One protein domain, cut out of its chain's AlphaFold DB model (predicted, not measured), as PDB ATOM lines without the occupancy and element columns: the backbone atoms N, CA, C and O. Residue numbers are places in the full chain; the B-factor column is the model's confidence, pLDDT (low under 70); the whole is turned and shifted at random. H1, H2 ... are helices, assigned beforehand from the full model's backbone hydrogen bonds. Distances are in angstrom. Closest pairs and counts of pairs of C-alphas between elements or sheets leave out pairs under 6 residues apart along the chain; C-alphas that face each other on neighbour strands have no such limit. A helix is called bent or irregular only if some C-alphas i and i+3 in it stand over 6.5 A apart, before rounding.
ATOM      1  N   GLU A   2    -150.112 123.055 -39.560       77.94
ATOM      2  CA  GLU A   2    -150.694 124.356 -39.189       77.94
ATOM      3  C   GLU A   2    -152.223 124.340 -38.986       77.94
ATOM      4  O   GLU A   2    -152.693 124.722 -37.919       77.94
ATOM      5  N   GLN A   3    -152.995 123.768 -39.922       83.94
ATOM      6  CA  GLN A   3    -154.457 123.621 -39.770       83.94
ATOM      7  C   GLN A   3    -154.861 122.800 -38.531       83.94
ATOM      8  O   GLN A   3    -155.856 123.102 -37.875       83.94
ATOM      9  N   LEU A   4    -154.074 121.776 -38.176       89.38
ATOM     10  CA  LEU A   4    -154.321 120.957 -36.986       89.38
ATOM     11  C   LEU A   4    -154.102 121.770 -35.701       89.38
ATOM     12  O   LEU A   4    -154.899 121.672 -34.774       89.38
ATOM     13  N   LEU A   5    -153.046 122.589 -35.651       90.00
ATOM     14  CA  LEU A   5    -152.758 123.457 -34.505       90.00
ATOM     15  C   LEU A   5    -153.809 124.560 -34.343       90.00
ATOM     16  O   LEU A   5    -154.243 124.817 -33.223       90.00
ATOM     17  N   GLN A   6    -154.262 125.174 -35.438       90.75
ATOM     18  CA  GLN A   6    -155.350 126.156 -35.406       90.75
ATOM     19  C   GLN A   6    -156.666 125.532 -34.917       90.75
ATOM     20  O   GLN A   6    -157.330 126.099 -34.050       90.75
ATOM     21  N   SER A   7    -157.009 124.332 -35.398       93.38
ATOM     22  CA  SER A   7    -158.182 123.590 -34.920       93.38
ATOM     23  C   SER A   7    -158.073 123.234 -33.431       93.38
ATOM     24  O   SER A   7    -159.030 123.426 -32.683       93.38
ATOM     25  N   ALA A   8    -156.893 122.807 -32.968       95.25
ATOM     26  CA  ALA A   8    -156.647 122.539 -31.552       95.25
ATOM     27  C   ALA A   8    -156.781 123.803 -30.682       95.25
ATOM     28  O   ALA A   8    -157.321 123.731 -29.579       95.25
ATOM     29  N   GLN A   9    -156.336 124.964 -31.176       96.56
ATOM     30  CA  GLN A   9    -156.511 126.247 -30.487       96.56
ATOM     31  C   GLN A   9    -157.985 126.647 -30.374       96.56
ATOM     32  O   GLN A   9    -158.408 127.075 -29.301       96.56
ATOM     33  N   ALA A  10    -158.774 126.462 -31.436       95.69
ATOM     34  CA  ALA A  10    -160.211 126.720 -31.403       95.69
ATOM     35  C   ALA A  10    -160.922 125.822 -30.376       95.69
ATOM     36  O   ALA A  10    -161.617 126.326 -29.498       95.69
ATOM     37  N   ALA A  11    -160.658 124.511 -30.402       97.81
ATOM     38  CA  ALA A  11    -161.246 123.566 -29.452       97.81
ATOM     39  C   ALA A  11    -160.867 123.880 -27.991       97.81
ATOM     40  O   ALA A  11    -161.719 123.841 -27.102       97.81
ATOM     41  N   ALA A  12    -159.601 124.228 -27.732       98.38
ATOM     42  CA  ALA A  12    -159.155 124.630 -26.399       98.38
ATOM     43  C   ALA A  12    -159.836 125.927 -25.932       98.38
ATOM     44  O   ALA A  12    -160.214 126.038 -24.765       98.38
ATOM     45  N   ARG A  13    -160.029 126.894 -26.836       98.12
ATOM     46  CA  ARG A  13    -160.739 128.138 -26.528       98.12
ATOM     47  C   ARG A  13    -162.207 127.878 -26.200       98.12
ATOM     48  O   ARG A  13    -162.716 128.472 -25.253       98.12
ATOM     49  N   ASP A  14    -162.882 127.007 -26.943       98.50
ATOM     50  CA  ASP A  14    -164.292 126.681 -26.699       98.50
ATOM     51  C   ASP A  14    -164.472 125.943 -25.365       98.50
ATOM     52  O   ASP A  14    -165.375 126.261 -24.589       98.50
ATOM     53  N   ALA A  15    -163.553 125.032 -25.029       98.62
ATOM     54  CA  ALA A  15    -163.519 124.392 -23.715       98.62
ATOM     55  C   ALA A  15    -163.287 125.407 -22.579       98.62
ATOM     56  O   ALA A  15    -163.926 125.318 -21.529       98.62
ATOM     57  N   ALA A  16    -162.414 126.397 -22.788       98.69
ATOM     58  CA  ALA A  16    -162.191 127.467 -21.819       98.69
ATOM     59  C   ALA A  16    -163.419 128.374 -21.662       98.69
ATOM     60  O   ALA A  16    -163.761 128.737 -20.541       98.69
ATOM     61  N   GLN A  17    -164.122 128.685 -22.754       98.69
ATOM     62  CA  GLN A  17    -165.379 129.434 -22.709       98.69
ATOM     63  C   GLN A  17    -166.442 128.696 -21.888       98.69
ATOM     64  O   GLN A  17    -167.082 129.316 -21.041       98.69
ATOM     65  N   ALA A  18    -166.600 127.386 -22.098       98.69
ATOM     66  CA  ALA A  18    -167.527 126.568 -21.319       98.69
ATOM     67  C   ALA A  18    -167.155 126.546 -19.826       98.69
ATOM     68  O   ALA A  18    -168.027 126.668 -18.967       98.69
ATOM     69  N   TRP A  19    -165.859 126.453 -19.512       98.56
ATOM     70  CA  TRP A  19    -165.370 126.535 -18.135       98.56
ATOM     71  C   TRP A  19    -165.645 127.906 -17.499       98.56
ATOM     72  O   TRP A  19    -166.118 127.961 -16.367       98.56
ATOM     73  N   CYS A  20    -165.418 129.006 -18.224       98.44
ATOM     74  CA  CYS A  20    -165.753 130.352 -17.759       98.44
ATOM     75  C   CYS A  20    -167.253 130.497 -17.472       98.44
ATOM     76  O   CYS A  20    -167.611 130.995 -16.409       98.44
ATOM     77  N   SER A  21    -168.126 130.027 -18.368       98.19
ATOM     78  CA  SER A  21    -169.579 130.051 -18.149       98.19
ATOM     79  C   SER A  21    -169.972 129.284 -16.885       98.19
ATOM     80  O   SER A  21    -170.638 129.841 -16.021       98.19
ATOM     81  N   MET A  22    -169.454 128.066 -16.711       97.56
ATOM     82  CA  MET A  22    -169.672 127.267 -15.500       97.56
ATOM     83  C   MET A  22    -169.215 128.000 -14.227       97.56
ATOM     84  O   MET A  22    -169.924 127.991 -13.226       97.56
ATOM     85  N   LYS A  23    -168.058 128.675 -14.251       96.75
ATOM     86  CA  LYS A  23    -167.568 129.442 -13.094       96.75
ATOM     87  C   LYS A  23    -168.420 130.675 -12.785       96.75
ATOM     88  O   LYS A  23    -168.641 130.968 -11.613       96.75
ATOM     89  N   LEU A  24    -168.930 131.375 -13.799       95.75
ATOM     90  CA  LEU A  24    -169.875 132.481 -13.594       95.75
ATOM     91  C   LEU A  24    -171.209 131.994 -13.006       95.75
ATOM     92  O   LEU A  24    -171.795 132.694 -12.174       95.75
ATOM     93  N   ASP A  25    -171.656 130.800 -13.400       95.25
ATOM     94  CA  ASP A  25    -172.849 130.153 -12.850       95.25
ATOM     95  C   ASP A  25    -172.627 129.729 -11.391       95.25
ATOM     96  O   ASP A  25    -173.450 130.045 -10.537       95.25
ATOM     97  N   GLU A  26    -171.486 129.116 -11.049       92.69
ATOM     98  CA  GLU A  26    -171.112 128.807  -9.654       92.69
ATOM     99  C   GLU A  26    -171.104 130.068  -8.766       92.69
ATOM    100  O   GLU A  26    -171.532 130.033  -7.612       92.69
ATOM    101  N   MET A  27    -170.661 131.205  -9.313       89.56
ATOM    102  CA  MET A  27    -170.609 132.491  -8.607       89.56
ATOM    103  C   MET A  27    -171.957 133.213  -8.513       89.56
ATOM    104  O   MET A  27    -172.055 134.205  -7.793       89.56
ATOM    105  N   SER A  28    -172.998 132.765  -9.221       84.69
ATOM    106  CA  SER A  28    -174.310 133.436  -9.230       84.69
ATOM    107  C   SER A  28    -175.030 133.408  -7.874       84.69
ATOM    108  O   SER A  28    -175.874 134.261  -7.623       84.69
ATOM    109  N   GLY A  29    -174.646 132.502  -6.967       78.69
ATOM    110  CA  GLY A  29    -175.091 132.487  -5.566       78.69
ATOM    111  C   GLY A  29    -174.158 133.211  -4.581       78.69
ATOM    112  O   GLY A  29    -174.323 133.062  -3.371       78.69
ATOM    113  N   GLY A  30    -173.138 133.920  -5.076       78.56
ATOM    114  CA  GLY A  30    -172.148 134.634  -4.266       78.56
ATOM    115  C   GLY A  30    -172.606 136.021  -3.787       78.56
ATOM    116  O   GLY A  30    -173.685 136.486  -4.148       78.56
ATOM    117  N   PRO A  31    -171.789 136.709  -2.966       80.12
ATOM    118  CA  PRO A  31    -172.108 138.045  -2.468       80.12
ATOM    119  C   PRO A  31    -172.035 139.107  -3.578       80.12
ATOM    120  O   PRO A  31    -171.015 139.235  -4.257       80.12
ATOM    121  N   GLU A  32    -173.085 139.920  -3.707       86.62
ATOM    122  CA  GLU A  32    -173.074 141.130  -4.540       86.62
ATOM    123  C   GLU A  32    -172.393 142.296  -3.806       86.62
ATOM    124  O   GLU A  32    -172.533 142.453  -2.591       86.62
ATOM    125  N   GLY A  33    -171.639 143.126  -4.534       87.44
ATOM    126  CA  GLY A  33    -171.035 144.345  -3.979       87.44
ATOM    127  C   GLY A  33    -169.911 144.115  -2.960       87.44
ATOM    128  O   GLY A  33    -169.565 145.026  -2.212       87.44
ATOM    129  N   GLY A  34    -169.315 142.918  -2.917       91.62
ATOM    130  CA  GLY A  34    -168.248 142.570  -1.966       91.62
ATOM    131  C   GLY A  34    -166.884 143.238  -2.219       91.62
ATOM    132  O   GLY A  34    -165.909 142.921  -1.534       91.62
ATOM    133  N   GLY A  35    -166.791 144.140  -3.201       96.06
ATOM    134  CA  GLY A  35    -165.623 144.978  -3.457       96.06
ATOM    135  C   GLY A  35    -164.337 144.201  -3.754       96.06
ATOM    136  O   GLY A  35    -164.344 143.094  -4.299       96.06
ATOM    137  N   GLY A  36    -163.201 144.805  -3.395       96.81
ATOM    138  CA  GLY A  36    -161.876 144.246  -3.668       96.81
ATOM    139  C   GLY A  36    -161.630 142.900  -2.984       96.81
ATOM    140  O   GLY A  36    -160.948 142.048  -3.551       96.81
ATOM    141  N   GLU A  37    -162.218 142.667  -1.805       96.31
ATOM    142  CA  GLU A  37    -162.090 141.386  -1.102       96.31
ATOM    143  C   GLU A  37    -162.791 140.252  -1.858       96.31
ATOM    144  O   GLU A  37    -162.194 139.190  -2.046       96.31
ATOM    145  N   ALA A  38    -164.012 140.469  -2.360       95.94
ATOM    146  CA  ALA A  38    -164.702 139.456  -3.159       95.94
ATOM    147  C   ALA A  38    -163.910 139.093  -4.427       95.94
ATOM    148  O   ALA A  38    -163.715 137.908  -4.710       95.94
ATOM    149  N   ILE A  39    -163.371 140.096  -5.138       97.56
ATOM    150  CA  ILE A  39    -162.503 139.871  -6.306       97.56
ATOM    151  C   ILE A  39    -161.255 139.084  -5.907       97.56
ATOM    152  O   ILE A  39    -160.902 138.127  -6.589       97.56
ATOM    153  N   ALA A  40    -160.596 139.442  -4.803       98.31
ATOM    154  CA  ALA A  40    -159.394 138.762  -4.332       98.31
ATOM    155  C   ALA A  40    -159.626 137.267  -4.067       98.31
ATOM    156  O   ALA A  40    -158.832 136.427  -4.496       98.31
ATOM    157  N   ARG A  41    -160.723 136.919  -3.386       96.75
ATOM    158  CA  ARG A  41    -161.065 135.520  -3.084       96.75
ATOM    159  C   ARG A  41    -161.401 134.736  -4.350       96.75
ATOM    160  O   ARG A  41    -160.875 133.639  -4.534       96.75
ATOM    161  N   ALA A  42    -162.212 135.318  -5.232       96.69
ATOM    162  CA  ALA A  42    -162.548 134.723  -6.522       96.69
ATOM    163  C   ALA A  42    -161.292 134.496  -7.379       96.69
ATOM    164  O   ALA A  42    -161.080 133.403  -7.894       96.69
ATOM    165  N   LEU A  43    -160.415 135.498  -7.468       98.31
ATOM    166  CA  LEU A  43    -159.163 135.441  -8.219       98.31
ATOM    167  C   LEU A  43    -158.239 134.326  -7.727       98.31
ATOM    168  O   LEU A  43    -157.671 133.607  -8.547       98.31
ATOM    169  N   ALA A  44    -158.123 134.138  -6.413       98.44
ATOM    170  CA  ALA A  44    -157.272 133.098  -5.850       98.44
ATOM    171  C   ALA A  44    -157.758 131.684  -6.213       98.44
ATOM    172  O   ALA A  44    -156.942 130.847  -6.599       98.44
ATOM    173  N   VAL A  45    -159.073 131.441  -6.138       97.50
ATOM    174  CA  VAL A  45    -159.693 130.168  -6.548       97.50
ATOM    175  C   VAL A  45    -159.545 129.962  -8.053       97.50
ATOM    176  O   VAL A  45    -159.051 128.930  -8.488       97.50
ATOM    177  N   LEU A  46    -159.890 130.967  -8.857       98.31
ATOM    178  CA  LEU A  46    -159.884 130.854 -10.314       98.31
ATOM    179  C   LEU A  46    -158.485 130.641 -10.894       98.31
ATOM    180  O   LEU A  46    -158.333 129.847 -11.818       98.31
ATOM    181  N   ILE A  47    -157.459 131.323 -10.373       98.56
ATOM    182  CA  ILE A  47    -156.069 131.090 -10.798       98.56
ATOM    183  C   ILE A  47    -155.647 129.664 -10.449       98.56
ATOM    184  O   ILE A  47    -154.977 129.006 -11.253       98.56
ATOM    185  N   ASP A  48    -156.011 129.191  -9.259       98.00
ATOM    186  CA  ASP A  48    -155.659 127.852  -8.812       98.00
ATOM    187  C   ASP A  48    -156.337 126.787  -9.678       98.00
ATOM    188  O   ASP A  48    -155.635 125.996 -10.297       98.00
ATOM    189  N   ASP A  49    -157.659 126.837  -9.840       98.00
ATOM    190  CA  ASP A  49    -158.422 125.922 -10.697       98.00
ATOM    191  C   ASP A  49    -157.898 125.944 -12.143       98.00
ATOM    192  O   ASP A  49    -157.664 124.900 -12.757       98.00
ATOM    193  N   TRP A  50    -157.638 127.136 -12.693       98.31
ATOM    194  CA  TRP A  50    -157.148 127.290 -14.063       98.31
ATOM    195  C   TRP A  50    -155.768 126.652 -14.271       98.31
ATOM    196  O   TRP A  50    -155.518 125.992 -15.278       98.31
ATOM    197  N   THR A  51    -154.854 126.821 -13.314       97.00
ATOM    198  CA  THR A  51    -153.462 126.351 -13.446       97.00
ATOM    199  C   THR A  51    -153.214 124.964 -12.841       97.00
ATOM    200  O   THR A  51    -152.219 124.297 -13.168       97.00
ATOM    201  N   ALA A  52    -154.124 124.483 -11.995       93.62
ATOM    202  CA  ALA A  52    -154.088 123.165 -11.379       93.62
ATOM    203  C   ALA A  52    -154.973 122.156 -12.127       93.62
ATOM    204  O   ALA A  52    -154.469 121.113 -12.552       93.62
ATOM    205  N   GLU A  53    -156.252 122.470 -12.309       95.56
ATOM    206  CA  GLU A  53    -157.265 121.543 -12.824       95.56
ATOM    207  C   GLU A  53    -157.451 121.643 -14.339       95.56
ATOM    208  O   GLU A  53    -157.643 120.623 -14.990       95.56
ATOM    209  N   ARG A  54    -157.354 122.855 -14.905       97.81
ATOM    210  CA  ARG A  54    -157.464 123.127 -16.356       97.81
ATOM    211  C   ARG A  54    -156.126 123.472 -16.994       97.81
ATOM    212  O   ARG A  54    -156.026 124.275 -17.928       97.81
ATOM    213  N   ARG A  55    -155.061 122.866 -16.471       96.31
ATOM    214  CA  ARG A  55    -153.677 123.205 -16.814       96.31
ATOM    215  C   ARG A  55    -153.382 123.041 -18.305       96.31
ATOM    216  O   ARG A  55    -152.582 123.791 -18.854       96.31
ATOM    217  N   GLU A  56    -154.011 122.075 -18.961       97.12
ATOM    218  CA  GLU A  56    -153.944 121.856 -20.404       97.12
ATOM    219  C   GLU A  56    -154.460 123.059 -21.201       97.12
ATOM    220  O   GLU A  56    -153.799 123.489 -22.147       97.12
ATOM    221  N   LEU A  57    -155.577 123.658 -20.776       98.12
ATOM    222  CA  LEU A  57    -156.144 124.849 -21.406       98.12
ATOM    223  C   LEU A  57    -155.282 126.078 -21.113       98.12
ATOM    224  O   LEU A  57    -154.995 126.864 -22.017       98.12
ATOM    225  N   ALA A  58    -154.778 126.197 -19.883       97.38
ATOM    226  CA  ALA A  58    -153.829 127.240 -19.515       97.38
ATOM    227  C   ALA A  58    -152.550 127.176 -20.373       97.38
ATOM    228  O   ALA A  58    -152.089 128.201 -20.874       97.38
ATOM    229  N   PHE A  59    -152.015 125.978 -20.635       96.88
ATOM    230  CA  PHE A  59    -150.903 125.795 -21.571       96.88
ATOM    231  C   PHE A  59    -151.279 126.097 -23.019       96.88
ATOM    232  O   PHE A  59    -150.440 126.629 -23.748       96.88
ATOM    233  N   ALA A  60    -152.480 125.730 -23.471       97.06
ATOM    234  CA  ALA A  60    -152.938 126.029 -24.825       97.06
ATOM    235  C   ALA A  60    -152.992 127.546 -25.058       97.06
ATOM    236  O   ALA A  60    -152.457 128.025 -26.061       97.06
ATOM    237  N   TRP A  61    -153.519 128.292 -24.085       96.75
ATOM    238  CA  TRP A  61    -153.546 129.751 -24.086       96.75
ATOM    239  C   TRP A  61    -152.138 130.367 -24.104       96.75
ATOM    240  O   TRP A  61    -151.834 131.162 -24.998       96.75
ATOM    241  N   SER A  62    -151.237 129.951 -23.201       94.81
ATOM    242  CA  SER A  62    -149.838 130.421 -23.199       94.81
ATOM    243  C   SER A  62    -149.117 130.128 -24.515       94.81
ATOM    244  O   SER A  62    -148.331 130.941 -25.000       94.81
ATOM    245  N   GLN A  63    -149.382 128.968 -25.120       94.12
ATOM    246  CA  GLN A  63    -148.823 128.613 -26.422       94.12
ATOM    247  C   GLN A  63    -149.390 129.452 -27.557       94.12
ATOM    248  O   GLN A  63    -148.635 129.820 -28.451       94.12
ATOM    249  N   CYS A  64    -150.684 129.775 -27.526       95.38
ATOM    250  CA  CYS A  64    -151.297 130.631 -28.532       95.38
ATOM    251  C   CYS A  64    -150.606 131.996 -28.593       95.38
ATOM    252  O   CYS A  64    -150.399 132.525 -29.682       95.38
ATOM    253  N   TYR A  65    -150.204 132.537 -27.437       93.00
ATOM    254  CA  TYR A  65    -149.425 133.771 -27.382       93.00
ATOM    255  C   TYR A  65    -148.099 133.626 -28.143       93.00
ATOM    256  O   TYR A  65    -147.812 134.438 -29.018       93.00
ATOM    257  N   LEU A  66    -147.321 132.572 -27.868       92.12
ATOM    258  CA  LEU A  66    -146.042 132.318 -28.547       92.12
ATOM    259  C   LEU A  66    -146.201 132.081 -30.054       92.12
ATOM    260  O   LEU A  66    -145.388 132.567 -30.838       92.12
ATOM    261  N   LEU A  67    -147.249 131.362 -30.463       92.56
ATOM    262  CA  LEU A  67    -147.573 131.136 -31.874       92.56
ATOM    263  C   LEU A  67    -147.880 132.461 -32.580       92.56
ATOM    264  O   LEU A  67    -147.275 132.754 -33.605       92.56
ATOM    265  N   ALA A  68    -148.719 133.307 -31.979       92.38
ATOM    266  CA  ALA A  68    -149.072 134.612 -32.537       92.38
ATOM    267  C   ALA A  68    -147.905 135.613 -32.589       92.38
ATOM    268  O   ALA A  68    -147.979 136.590 -33.326       92.38
ATOM    269  N   GLN A  69    -146.824 135.400 -31.826       88.06
ATOM    270  CA  GLN A  69    -145.593 136.196 -31.964       88.06
ATOM    271  C   GLN A  69    -144.731 135.771 -33.159       88.06
ATOM    272  O   GLN A  69    -143.855 136.524 -33.579       88.06
ATOM    273  N   ARG A  70    -144.928 134.552 -33.667       87.19
ATOM    274  CA  ARG A  70    -144.127 133.969 -34.750       87.19
ATOM    275  C   ARG A  70    -144.864 133.971 -36.086       87.19
ATOM    276  O   ARG A  70    -144.209 133.950 -37.121       87.19
ATOM    277  N   ASP A  71    -146.192 133.970 -36.047       90.06
ATOM    278  CA  ASP A  71    -147.049 133.775 -37.209       90.06
ATOM    279  C   ASP A  71    -148.370 134.551 -37.055       90.06
ATOM    280  O   ASP A  71    -149.158 134.320 -36.129       90.06
ATOM    281  N   GLU A  72    -148.617 135.475 -37.987       90.06
ATOM    282  CA  GLU A  72    -149.818 136.317 -38.033       90.06
ATOM    283  C   GLU A  72    -151.105 135.505 -38.247       90.06
ATOM    284  O   GLU A  72    -152.183 135.951 -37.846       90.06
ATOM    285  N   GLY A  73    -151.013 134.278 -38.775       91.88
ATOM    286  CA  GLY A  73    -152.142 133.357 -38.913       91.88
ATOM    287  C   GLY A  73    -152.821 133.007 -37.582       91.88
ATOM    288  O   GLY A  73    -153.991 132.620 -37.564       91.88
ATOM    289  N   TYR A  74    -152.141 133.200 -36.444       94.50
ATOM    290  CA  TYR A  74    -152.705 132.996 -35.104       94.50
ATOM    291  C   TYR A  74    -153.279 134.271 -34.468       94.50
ATOM    292  O   TYR A  74    -153.770 134.212 -33.336       94.50
ATOM    293  N   ALA A  75    -153.281 135.413 -35.168       92.38
ATOM    294  CA  ALA A  75    -153.805 136.679 -34.647       92.38
ATOM    295  C   ALA A  75    -155.282 136.574 -34.222       92.38
ATOM    296  O   ALA A  75    -155.658 137.034 -33.141       92.38
ATOM    297  N   ALA A  76    -156.119 135.914 -35.030       93.56
ATOM    298  CA  ALA A  76    -157.526 135.690 -34.695       93.56
ATOM    299  C   ALA A  76    -157.685 134.821 -33.435       93.56
ATOM    300  O   ALA A  76    -158.466 135.157 -32.542       93.56
ATOM    301  N   ALA A  77    -156.895 133.748 -33.323       95.75
ATOM    302  CA  ALA A  77    -156.935 132.840 -32.181       95.75
ATOM    303  C   ALA A  77    -156.538 133.548 -30.876       95.75
ATOM    304  O   ALA A  77    -157.284 133.495 -29.895       95.75
ATOM    305  N   ILE A  78    -155.414 134.277 -30.856       95.44
ATOM    306  CA  ILE A  78    -154.985 134.986 -29.639       95.44
ATOM    307  C   ILE A  78    -155.953 136.113 -29.261       95.44
ATOM    308  O   ILE A  78    -156.198 136.342 -28.078       95.44
ATOM    309  N   ASN A  79    -156.559 136.791 -30.241       95.06
ATOM    310  CA  ASN A  79    -157.565 137.815 -29.968       95.06
ATOM    311  C   ASN A  79    -158.845 137.216 -29.374       95.06
ATOM    312  O   ASN A  79    -159.393 137.805 -28.445       95.06
ATOM    313  N   SER A  80    -159.260 136.024 -29.813       96.50
ATOM    314  CA  SER A  80    -160.378 135.302 -29.194       96.50
ATOM    315  C   SER A  80    -160.100 134.940 -27.730       96.50
ATOM    316  O   SER A  80    -161.003 135.047 -26.901       96.50
ATOM    317  N   TRP A  81    -158.870 134.536 -27.394       97.56
ATOM    318  CA  TRP A  81    -158.462 134.295 -26.004       97.56
ATOM    319  C   TRP A  81    -158.481 135.575 -25.162       97.56
ATOM    320  O   TRP A  81    -158.972 135.567 -24.036       97.56
ATOM    321  N   ARG A  82    -157.972 136.686 -25.705       95.69
ATOM    322  CA  ARG A  82    -157.967 137.988 -25.017       95.69
ATOM    323  C   ARG A  82    -159.384 138.485 -24.728       95.69
ATOM    324  O   ARG A  82    -159.638 138.944 -23.620       95.69
ATOM    325  N   SER A  83    -160.297 138.367 -25.695       96.00
ATOM    326  CA  SER A  83    -161.704 138.745 -25.510       96.00
ATOM    327  C   SER A  83    -162.389 137.901 -24.437       96.00
ATOM    328  O   SER A  83    -163.033 138.470 -23.564       96.00
ATOM    329  N   LEU A  84    -162.173 136.576 -24.434       98.25
ATOM    330  CA  LEU A  84    -162.709 135.681 -23.401       98.25
ATOM    331  C   LEU A  84    -162.357 136.171 -21.988       98.25
ATOM    332  O   LEU A  84    -163.244 136.326 -21.152       98.25
ATOM    333  N   TRP A  85    -161.076 136.440 -21.726       97.75
ATOM    334  CA  TRP A  85    -160.637 136.866 -20.395       97.75
ATOM    335  C   TRP A  85    -161.097 138.276 -20.035       97.75
ATOM    336  O   TRP A  85    -161.504 138.502 -18.895       97.75
ATOM    337  N   ALA A  86    -161.090 139.202 -20.997       95.81
ATOM    338  CA  ALA A  86    -161.577 140.558 -20.775       95.81
ATOM    339  C   ALA A  86    -163.067 140.573 -20.393       95.81
ATOM    340  O   ALA A  86    -163.451 141.283 -19.466       95.81
ATOM    341  N   ASP A  87    -163.897 139.781 -21.076       97.69
ATOM    342  CA  ASP A  87    -165.333 139.706 -20.801       97.69
ATOM    343  C   ASP A  87    -165.618 138.989 -19.476       97.69
ATOM    344  O   ASP A  87    -166.402 139.484 -18.665       97.69
ATOM    345  N   PHE A  88    -164.917 137.883 -19.207       98.25
ATOM    346  CA  PHE A  88    -165.044 137.128 -17.959       98.25
ATOM    347  C   PHE A  88    -164.708 137.978 -16.725       98.25
ATOM    348  O   PHE A  88    -165.474 138.014 -15.762       98.25
ATOM    349  N   TRP A  89    -163.597 138.720 -16.759       97.88
ATOM    350  CA  TRP A  89    -163.210 139.581 -15.639       97.88
ATOM    351  C   TRP A  89    -164.064 140.843 -15.525       97.88
ATOM    352  O   TRP A  89    -164.272 141.318 -14.411       97.88
ATOM    353  N   ARG A  90    -164.615 141.361 -16.631       97.12
ATOM    354  CA  ARG A  90    -165.596 142.455 -16.575       97.12
ATOM    355  C   ARG A  90    -166.855 142.041 -15.812       97.12
ATOM    356  O   ARG A  90    -167.334 142.825 -14.999       97.12
ATOM    357  N   ASP A  91    -167.356 140.826 -16.037       96.31
ATOM    358  CA  ASP A  91    -168.519 140.286 -15.321       96.31
ATOM    359  C   ASP A  91    -168.224 140.140 -13.817       96.31
ATOM    360  O   ASP A  91    -168.899 140.755 -12.990       96.31
ATOM    361  N   ILE A  92    -167.141 139.437 -13.457       96.25
ATOM    362  CA  ILE A  92    -166.761 139.210 -12.050       96.25
ATOM    363  C   ILE A  92    -166.560 140.529 -11.300       96.25
ATOM    364  O   ILE A  92    -167.092 140.715 -10.203       96.25
ATOM    365  N   CYS A  93    -165.804 141.463 -11.882       97.12
ATOM    366  CA  CYS A  93    -165.590 142.769 -11.271       97.12
ATOM    367  C   CYS A  93    -166.895 143.578 -11.195       97.12
ATOM    368  O   CYS A  93    -167.118 144.273 -10.204       97.12
ATOM    369  N   GLY A  94    -167.787 143.445 -12.180       95.88
ATOM    370  CA  GLY A  94    -169.122 144.039 -12.162       95.88
ATOM    371  C   GLY A  94    -169.975 143.565 -10.985       95.88
ATOM    372  O   GLY A  94    -170.507 144.400 -10.256       95.88
ATOM    373  N   ARG A  95    -170.032 142.252 -10.725       94.69
ATOM    374  CA  ARG A  95    -170.760 141.680  -9.569       94.69
ATOM    375  C   ARG A  95    -170.222 142.168  -8.225       94.69
ATOM    376  O   ARG A  95    -170.978 142.350  -7.274       94.69
ATOM    377  N   ALA A  96    -168.919 142.420  -8.151       95.50
ATOM    378  CA  ALA A  96    -168.275 142.979  -6.967       95.50
ATOM    379  C   ALA A  96    -168.479 144.501  -6.806       95.50
ATOM    380  O   ALA A  96    -168.027 145.058  -5.807       95.50
ATOM    381  N   GLY A  97    -169.149 145.172  -7.752       95.94
ATOM    382  CA  GLY A  97    -169.371 146.622  -7.735       95.94
ATOM    383  C   GLY A  97    -168.159 147.448  -8.182       95.94
ATOM    384  O   GLY A  97    -168.040 148.603  -7.795       95.94
ATOM    385  N   LEU A  98    -167.251 146.847  -8.954       96.38
ATOM    386  CA  LEU A  98    -165.941 147.387  -9.334       96.38
ATOM    387  C   LEU A  98    -165.653 147.169 -10.834       96.38
ATOM    388  O   LEU A  98    -164.540 146.809 -11.228       96.38
ATOM    389  N   ALA A  99    -166.679 147.321 -11.677       95.50
ATOM    390  CA  ALA A  99    -166.637 147.011 -13.111       95.50
ATOM    391  C   ALA A  99    -165.495 147.725 -13.858       95.50
ATOM    392  O   ALA A  99    -164.927 147.169 -14.800       95.50
ATOM    393  N   GLU A 100    -165.130 148.930 -13.419       95.06
ATOM    394  CA  GLU A 100    -164.040 149.731 -13.971       95.06
ATOM    395  C   GLU A 100    -162.664 149.066 -13.847       95.06
ATOM    396  O   GLU A 100    -161.761 149.427 -14.591       95.06
ATOM    397  N   TYR A 101    -162.500 148.085 -12.952       97.38
ATOM    398  CA  TYR A 101    -161.244 147.361 -12.755       97.38
ATOM    399  C   TYR A 101    -161.189 146.010 -13.485       97.38
ATOM    400  O   TYR A 101    -160.237 145.243 -13.296       97.38
ATOM    401  N   GLY A 102    -162.182 145.697 -14.326       97.75
ATOM    402  CA  GLY A 102    -162.246 144.429 -15.059       97.75
ATOM    403  C   GLY A 102    -161.034 144.194 -15.967       97.75
ATOM    404  O   GLY A 102    -160.433 143.119 -15.936       97.75
ATOM    405  N   ALA A 103    -160.615 145.208 -16.733       96.38
ATOM    406  CA  ALA A 103    -159.500 145.067 -17.668       96.38
ATOM    407  C   ALA A 103    -158.154 144.913 -16.937       96.38
ATOM    408  O   ALA A 103    -157.416 143.959 -17.198       96.38
ATOM    409  N   VAL A 104    -157.847 145.779 -15.964       97.62
ATOM    410  CA  VAL A 104    -156.623 145.640 -15.149       97.62
ATOM    411  C   VAL A 104    -156.580 144.340 -14.337       97.62
ATOM    412  O   VAL A 104    -155.503 143.756 -14.195       97.62
ATOM    413  N   THR A 105    -157.724 143.827 -13.870       98.50
ATOM    414  CA  THR A 105    -157.788 142.520 -13.193       98.50
ATOM    415  C   THR A 105    -157.517 141.375 -14.169       98.50
ATOM    416  O   THR A 105    -156.748 140.472 -13.839       98.50
ATOM    417  N   SER A 106    -158.032 141.448 -15.402       98.25
ATOM    418  CA  SER A 106    -157.681 140.497 -16.466       98.25
ATOM    419  C   SER A 106    -156.177 140.495 -16.761       98.25
ATOM    420  O   SER A 106    -155.571 139.433 -16.919       98.25
ATOM    421  N   HIS A 107    -155.535 141.667 -16.780       97.81
ATOM    422  CA  HIS A 107    -154.084 141.769 -16.950       97.81
ATOM    423  C   HIS A 107    -153.318 141.142 -15.780       97.81
ATOM    424  O   HIS A 107    -152.358 140.397 -15.994       97.81
ATOM    425  N   LEU A 108    -153.737 141.394 -14.537       98.44
ATOM    426  CA  LEU A 108    -153.131 140.742 -13.378       98.44
ATOM    427  C   LEU A 108    -153.276 139.214 -13.469       98.44
ATOM    428  O   LEU A 108    -152.288 138.497 -13.273       98.44
ATOM    429  N   PHE A 109    -154.475 138.719 -13.780       98.44
ATOM    430  CA  PHE A 109    -154.767 137.296 -13.948       98.44
ATOM    431  C   PHE A 109    -153.836 136.652 -14.982       98.44
ATOM    432  O   PHE A 109    -153.167 135.662 -14.678       98.44
ATOM    433  N   GLU A 110    -153.704 137.258 -16.163       95.56
ATOM    434  CA  GLU A 110    -152.820 136.776 -17.224       95.56
ATOM    435  C   GLU A 110    -151.350 136.748 -16.803       95.56
ATOM    436  O   GLU A 110    -150.649 135.749 -16.995       95.56
ATOM    437  N   GLY A 111    -150.873 137.815 -16.164       94.25
ATOM    438  CA  GLY A 111    -149.516 137.864 -15.633       94.25
ATOM    439  C   GLY A 111    -149.233 136.786 -14.589       94.25
ATOM    440  O   GLY A 111    -148.120 136.247 -14.549       94.25
ATOM    441  N   THR A 112    -150.222 136.484 -13.751       96.75
ATOM    442  CA  THR A 112    -150.091 135.601 -12.586       96.75
ATOM    443  C   THR A 112    -150.201 134.129 -12.974       96.75
ATOM    444  O   THR A 112    -149.392 133.322 -12.503       96.75
ATOM    445  N   CYS A 113    -151.118 133.782 -13.884       96.31
ATOM    446  CA  CYS A 113    -151.322 132.413 -14.364       96.31
ATOM    447  C   CYS A 113    -150.063 131.816 -14.996       96.31
ATOM    448  O   CYS A 113    -149.729 130.669 -14.712       96.31
ATOM    449  N   GLN A 114    -149.302 132.599 -15.772       91.31
ATOM    450  CA  GLN A 114    -148.052 132.121 -16.387       91.31
ATOM    451  C   GLN A 114    -147.044 131.595 -15.361       91.31
ATOM    452  O   GLN A 114    -146.349 130.616 -15.608       91.31
ATOM    453  N   HIS A 115    -146.995 132.214 -14.181       91.25
ATOM    454  CA  HIS A 115    -146.099 131.786 -13.108       91.25
ATOM    455  C   HIS A 115    -146.720 130.654 -12.285       91.25
ATOM    456  O   HIS A 115    -145.997 129.807 -11.769       91.25
ATOM    457  N   HIS A 116    -148.054 130.600 -12.210       95.06
ATOM    458  CA  HIS A 116    -148.784 129.536 -11.520       95.06
ATOM    459  C   HIS A 116    -148.854 128.216 -12.293       95.06
ATOM    460  O   HIS A 116    -149.002 127.160 -11.681       95.06
ATOM    461  N   LEU A 117    -148.577 128.240 -13.600       95.56
ATOM    462  CA  LEU A 117    -148.267 127.039 -14.375       95.56
ATOM    463  C   LEU A 117    -147.016 126.304 -13.865       95.56
ATOM    464  O   LEU A 117    -146.930 125.081 -14.026       95.56
ATOM    465  N   ILE A 118    -146.066 127.018 -13.252       94.12
ATOM    466  CA  ILE A 118    -144.871 126.436 -12.637       94.12
ATOM    467  C   ILE A 118    -145.249 125.891 -11.258       94.12
ATOM    468  O   ILE A 118    -145.516 126.658 -10.336       94.12
ATOM    469  N   ARG A 119    -145.248 124.566 -11.099       90.69
ATOM    470  CA  ARG A 119    -145.564 123.905  -9.824       90.69
ATOM    471  C   ARG A 119    -144.286 123.649  -9.038       90.69
ATOM    472  O   ARG A 119    -143.428 122.900  -9.503       90.69
ATOM    473  N   TRP A 120    -144.177 124.218  -7.841       92.38
ATOM    474  CA  TRP A 120    -142.988 124.051  -7.008       92.38
ATOM    475  C   TRP A 120    -143.305 123.366  -5.685       92.38
ATOM    476  O   TRP A 120    -142.768 122.291  -5.409       92.38
ATOM    477  N   ASN A 121    -144.203 123.943  -4.891       94.50
ATOM    478  CA  ASN A 121    -144.613 123.417  -3.598       94.50
ATOM    479  C   ASN A 121    -146.073 123.795  -3.353       94.50
ATOM    480  O   ASN A 121    -146.367 124.951  -3.081       94.50
ATOM    481  N   ARG A 122    -146.985 122.816  -3.403       94.69
ATOM    482  CA  ARG A 122    -148.436 123.056  -3.353       94.69
ATOM    483  C   ARG A 122    -148.879 123.917  -2.164       94.69
ATOM    484  O   ARG A 122    -149.697 124.812  -2.357       94.69
ATOM    485  N   MET A 123    -148.350 123.651  -0.969       96.94
ATOM    486  CA  MET A 123    -148.732 124.376   0.247       96.94
ATOM    487  C   MET A 123    -148.291 125.841   0.170       96.94
ATOM    488  O   MET A 123    -149.099 126.745   0.364       96.94
ATOM    489  N   ILE A 124    -147.018 126.067  -0.167       97.19
ATOM    490  CA  ILE A 124    -146.456 127.415  -0.290       97.19
ATOM    491  C   ILE A 124    -147.114 128.164  -1.453       97.19
ATOM    492  O   ILE A 124    -147.498 129.320  -1.299       97.19
ATOM    493  N   ASP A 125    -147.272 127.507  -2.601       95.94
ATOM    494  CA  ASP A 125    -147.829 128.081  -3.823       95.94
ATOM    495  C   ASP A 125    -149.267 128.565  -3.599       95.94
ATOM    496  O   ASP A 125    -149.578 129.696  -3.967       95.94
ATOM    497  N   ARG A 126    -150.120 127.762  -2.943       97.56
ATOM    498  CA  ARG A 126    -151.512 128.148  -2.659       97.56
ATOM    499  C   ARG A 126    -151.596 129.276  -1.635       97.56
ATOM    500  O   ARG A 126    -152.259 130.274  -1.894       97.56
ATOM    501  N   ALA A 127    -150.897 129.151  -0.509       98.25
ATOM    502  CA  ALA A 127    -150.960 130.156   0.551       98.25
ATOM    503  C   ALA A 127    -150.388 131.512   0.097       98.25
ATOM    504  O   ALA A 127    -150.946 132.570   0.381       98.25
ATOM    505  N   ALA A 128    -149.308 131.496  -0.688       98.06
ATOM    506  CA  ALA A 128    -148.736 132.703  -1.268       98.06
ATOM    507  C   ALA A 128    -149.583 133.309  -2.403       98.06
ATOM    508  O   ALA A 128    -149.468 134.513  -2.661       98.06
ATOM    509  N   LEU A 129    -150.388 132.499  -3.104       98.44
ATOM    510  CA  LEU A 129    -151.380 132.978  -4.069       98.44
ATOM    511  C   LEU A 129    -152.529 133.699  -3.358       98.44
ATOM    512  O   LEU A 129    -152.953 134.749  -3.832       98.44
ATOM    513  N   ASP A 130    -152.985 133.191  -2.210       98.50
ATOM    514  CA  ASP A 130    -153.996 133.872  -1.392       98.50
ATOM    515  C   ASP A 130    -153.501 135.243  -0.915       98.50
ATOM    516  O   ASP A 130    -154.174 136.248  -1.137       98.50
ATOM    517  N   GLU A 131    -152.290 135.317  -0.349       98.62
ATOM    518  CA  GLU A 131    -151.673 136.599   0.035       98.62
ATOM    519  C   GLU A 131    -151.550 137.559  -1.157       98.62
ATOM    520  O   GLU A 131    -151.778 138.761  -1.026       98.62
ATOM    521  N   PHE A 132    -151.208 137.031  -2.335       98.62
ATOM    522  CA  PHE A 132    -151.090 137.828  -3.550       98.62
ATOM    523  C   PHE A 132    -152.433 138.405  -3.998       98.62
ATOM    524  O   PHE A 132    -152.532 139.604  -4.240       98.62
ATOM    525  N   CYS A 133    -153.474 137.577  -4.081       98.81
ATOM    526  CA  CYS A 133    -154.784 138.030  -4.536       98.81
ATOM    527  C   CYS A 133    -155.432 138.980  -3.525       98.81
ATOM    528  O   CYS A 133    -156.032 139.970  -3.935       98.81
ATOM    529  N   MET A 134    -155.241 138.762  -2.218       98.62
ATOM    530  CA  MET A 134    -155.644 139.737  -1.195       98.62
ATOM    531  C   MET A 134    -154.923 141.075  -1.375       98.62
ATOM    532  O   MET A 134    -155.556 142.127  -1.299       98.62
ATOM    533  N   GLY A 135    -153.628 141.046  -1.702       98.44
ATOM    534  CA  GLY A 135    -152.875 142.241  -2.075       98.44
ATOM    535  C   GLY A 135    -153.499 143.010  -3.245       98.44
ATOM    536  O   GLY A 135    -153.607 144.233  -3.189       98.44
ATOM    537  N   TRP A 136    -153.981 142.296  -4.267       98.69
ATOM    538  CA  TRP A 136    -154.729 142.909  -5.367       98.69
ATOM    539  C   TRP A 136    -156.043 143.538  -4.905       98.69
ATOM    540  O   TRP A 136    -156.326 144.676  -5.266       98.69
ATOM    541  N   GLY A 137    -156.815 142.848  -4.063       98.31
ATOM    542  CA  GLY A 137    -158.046 143.398  -3.490       98.31
ATOM    543  C   GLY A 137    -157.815 144.731  -2.770       98.31
ATOM    544  O   GLY A 137    -158.558 145.686  -2.987       98.31
ATOM    545  N   HIS A 138    -156.734 144.836  -1.992       98.12
ATOM    546  CA  HIS A 138    -156.338 146.093  -1.349       98.12
ATOM    547  C   HIS A 138    -155.951 147.187  -2.349       98.12
ATOM    548  O   HIS A 138    -156.322 148.345  -2.145       98.12
ATOM    549  N   TRP A 139    -155.264 146.842  -3.442       98.00
ATOM    550  CA  TRP A 139    -154.961 147.789  -4.518       98.00
ATOM    551  C   TRP A 139    -156.227 148.354  -5.161       98.00
ATOM    552  O   TRP A 139    -156.314 149.564  -5.361       98.00
ATOM    553  N   LEU A 140    -157.226 147.505  -5.419       97.56
ATOM    554  CA  LEU A 140    -158.528 147.940  -5.939       97.56
ATOM    555  C   LEU A 140    -159.263 148.874  -4.962       97.56
ATOM    556  O   LEU A 140    -160.041 149.727  -5.381       97.56
ATOM    557  N   SER A 141    -158.970 148.768  -3.664       95.31
ATOM    558  CA  SER A 141    -159.427 149.690  -2.616       95.31
ATOM    559  C   SER A 141    -158.463 150.860  -2.345       95.31
ATOM    560  O   SER A 141    -158.638 151.590  -1.370       95.31
ATOM    561  N   GLY A 142    -157.438 151.062  -3.179       95.50
ATOM    562  CA  GLY A 142    -156.520 152.200  -3.098       95.50
ATOM    563  C   GLY A 142    -155.417 152.079  -2.041       95.50
ATOM    564  O   GLY A 142    -154.859 153.100  -1.637       95.50
ATOM    565  N   SER A 143    -155.082 150.872  -1.579       95.56
ATOM    566  CA  SER A 143    -154.091 150.646  -0.514       95.56
ATOM    567  C   SER A 143    -152.898 149.802  -0.973       95.56
ATOM    568  O   SER A 143    -153.067 148.738  -1.564       95.56
ATOM    569  N   LEU A 144    -151.685 150.260  -0.653       95.25
ATOM    570  CA  LEU A 144    -150.455 149.462  -0.681       95.25
ATOM    571  C   LEU A 144    -150.484 148.407   0.425       95.25
ATOM    572  O   LEU A 144    -151.138 148.601   1.454       95.25
ATOM    573  N   VAL A 145    -149.731 147.324   0.235       95.62
ATOM    574  CA  VAL A 145    -149.743 146.182   1.156       95.62
ATOM    575  C   VAL A 145    -148.359 145.778   1.624       95.62
ATOM    576  O   VAL A 145    -147.363 145.959   0.930       95.62
ATOM    577  N   GLU A 146    -148.299 145.160   2.797       95.56
ATOM    578  CA  GLU A 146    -147.091 144.498   3.282       95.56
ATOM    579  C   GLU A 146    -146.980 143.067   2.743       95.56
ATOM    580  O   GLU A 146    -147.967 142.429   2.374       95.56
ATOM    581  N   GLU A 147    -145.759 142.531   2.701       95.31
ATOM    582  CA  GLU A 147    -145.548 141.143   2.285       95.31
ATOM    583  C   GLU A 147    -145.920 140.173   3.416       95.31
ATOM    584  O   GLU A 147    -145.322 140.201   4.501       95.31
ATOM    585  N   GLY A 148    -146.873 139.283   3.130       97.12
ATOM    586  CA  GLY A 148    -147.317 138.229   4.037       97.12
ATOM    587  C   GLY A 148    -146.254 137.157   4.331       97.12
ATOM    588  O   GLY A 148    -145.214 137.078   3.661       97.12
ATOM    589  N   PRO A 149    -146.458 136.348   5.387       98.19
ATOM    590  CA  PRO A 149    -145.486 135.359   5.844       98.19
ATOM    591  C   PRO A 149    -145.153 134.282   4.801       98.19
ATOM    592  O   PRO A 149    -143.984 133.901   4.703       98.19
ATOM    593  N   TRP A 150    -146.120 133.809   4.007       98.31
ATOM    594  CA  TRP A 150    -145.884 132.736   3.036       98.31
ATOM    595  C   TRP A 150    -145.056 133.215   1.850       98.31
ATOM    596  O   TRP A 150    -144.071 132.563   1.493       98.31
ATOM    597  N   ARG A 151    -145.380 134.382   1.278       97.12
ATOM    598  CA  ARG A 151    -144.555 134.992   0.224       97.12
ATOM    599  C   ARG A 151    -143.163 135.334   0.726       97.12
ATOM    600  O   ARG A 151    -142.192 135.022   0.040       97.12
ATOM    601  N   ARG A 152    -143.041 135.898   1.932       97.75
ATOM    602  CA  ARG A 152    -141.736 136.209   2.536       97.75
ATOM    603  C   ARG A 152    -140.884 134.956   2.723       97.75
ATOM    604  O   ARG A 152    -139.694 134.975   2.411       97.75
ATOM    605  N   HIS A 153    -141.483 133.867   3.206       97.69
ATOM    606  CA  HIS A 153    -140.808 132.580   3.361       97.69
ATOM    607  C   HIS A 153    -140.340 132.022   2.010       97.69
ATOM    608  O   HIS A 153    -139.159 131.714   1.847       97.69
ATOM    609  N   ALA A 154    -141.238 131.967   1.024       96.44
ATOM    610  CA  ALA A 154    -140.938 131.484  -0.320       96.44
ATOM    611  C   ALA A 154    -139.829 132.302  -0.999       96.44
ATOM    612  O   ALA A 154    -138.889 131.746  -1.567       96.44
ATOM    613  N   ARG A 155    -139.886 133.631  -0.865       95.31
ATOM    614  CA  ARG A 155    -138.853 134.547  -1.350       95.31
ATOM    615  C   ARG A 155    -137.518 134.333  -0.639       95.31
ATOM    616  O   ARG A 155    -136.476 134.385  -1.282       95.31
ATOM    617  N   GLY A 156    -137.533 134.057   0.664       95.25
ATOM    618  CA  GLY A 156    -136.335 133.709   1.428       95.25
ATOM    619  C   GLY A 156    -135.666 132.420   0.944       95.25
ATOM    620  O   GLY A 156    -134.440 132.353   0.924       95.25
ATOM    621  N   ILE A 157    -136.447 131.422   0.519       94.06
ATOM    622  CA  ILE A 157    -135.914 130.220  -0.137       94.06
ATOM    623  C   ILE A 157    -135.329 130.586  -1.502       94.06
ATOM    624  O   ILE A 157    -134.175 130.275  -1.765       94.06
ATOM    625  N   ALA A 158    -136.084 131.316  -2.327       90.81
ATOM    626  CA  ALA A 158    -135.648 131.708  -3.664       90.81
ATOM    627  C   ALA A 158    -134.321 132.482  -3.663       90.81
ATOM    628  O   ALA A 158    -133.461 132.197  -4.486       90.81
ATOM    629  N   LEU A 159    -134.128 133.403  -2.712       88.62
ATOM    630  CA  LEU A 159    -132.876 134.151  -2.547       88.62
ATOM    631  C   LEU A 159    -131.691 133.259  -2.148       88.62
ATOM    632  O   LEU A 159    -130.571 133.520  -2.564       88.62
ATOM    633  N   LYS A 160    -131.919 132.218  -1.339       86.31
ATOM    634  CA  LYS A 160    -130.865 131.264  -0.944       86.31
ATOM    635  C   LYS A 160    -130.507 130.287  -2.061       86.31
ATOM    636  O   LYS A 160    -129.423 129.719  -2.039       86.31
ATOM    637  N   SER A 161    -131.439 130.063  -2.982       75.38
ATOM    638  CA  SER A 161    -131.283 129.190  -4.142       75.38
ATOM    639  C   SER A 161    -130.802 129.937  -5.387       75.38
ATOM    640  O   SER A 161    -130.638 129.308  -6.430       75.38
TER     641      SER A 161
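This is residues 2 to 161 of the 354 residues of an uncharacterized protein of Novosphingobium lindaniclasticum LE124 (UniProt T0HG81). Two long helices, H1 and H4, run side by side the same way; H3 slants across their first halves, and a three-helix bundle, H2, H5 and H6, packs at their far end. The bundle's helices lie roughly alongside one another, H6 running against H2 and H5; H7 packs on H6, and its residues 155 to 160, with residue 161, stick out. The printed part has 160 residues, with seven named helices, H1 to H7 in order, and no named strand: all helix, with packing part aligned, part crossed. It is compact, with a radius of gyration of the C-alphas of 16.5 A, and only just flat, spanning 48 by 43 by 24 A.

H1, residues 2 to 29, touches H4, residues 72 to 95, at a shallow tilt of 2 degrees; their closest C-alphas, Arg 13 and Trp 81, are 6.6 A apart. H2, residues 35 to 52, touches H6, residues 122 to 140, at a shallow tilt of 32 degrees, only just short of steep, opposite ways; the closest C-alphas, Gly 36 and Gly 137, are 3.9 A apart. H3, residues 55 to 70, touches H1 with residues 57 to 64 alone, at a steep tilt of 47 degrees; the closest C-alphas are Ala 12 and Leu 57, 5.8 A. H3 touches H4 with residues 61 to 68 alone, closest at the C-alphas of Ala 68 and Tyr 74, 4.7 A. H5, residues 99 to 116, has a kink of 32 degrees near residue 106. Its residues 99 to 106 alone touch H4, closest at the C-alphas of Arg 90 and Gly 102, 4.2 A. Its residues 109 to 116 alone touch H2, closest at the C-alphas of Thr 51 and His 116, 6.0 A. H7, residues 149 to 160, touches H6 with residues 150 to 154 alone, at a steep tilt of 63 degrees; the closest C-alphas, Ala 128 and Arg 151, are 5.0 A apart. Every O i to N i+4 pair is within hydrogen-bond range in H2, H3, H6 and H7, against 23 of 24 in H1, 18 of 20 in H4 and 10 of 14 in H5.

H1 begins at C-alpha 2, (-150.694, 124.356, -39.189), and is 42.3 A long; H4 is 35.7 A, H6 27.0 A, H2 25.9 A and H5 25.0 A. H7 ends at C-alpha 160, (-130.865, 131.264, -0.944). H1 is irregular, but only just, with C-alphas 26 and 29 6.8 A apart; H4 is irregular at C-alphas 73 and 76, 7.2 A, and H5 at C-alphas 100 and 103, 7.5 A.

The C-alphas farthest apart, Gln 3 and Glu 146, are 48.4 A apart. The printed part has no cut; no link is long, and no printed residue is under pLDDT 70.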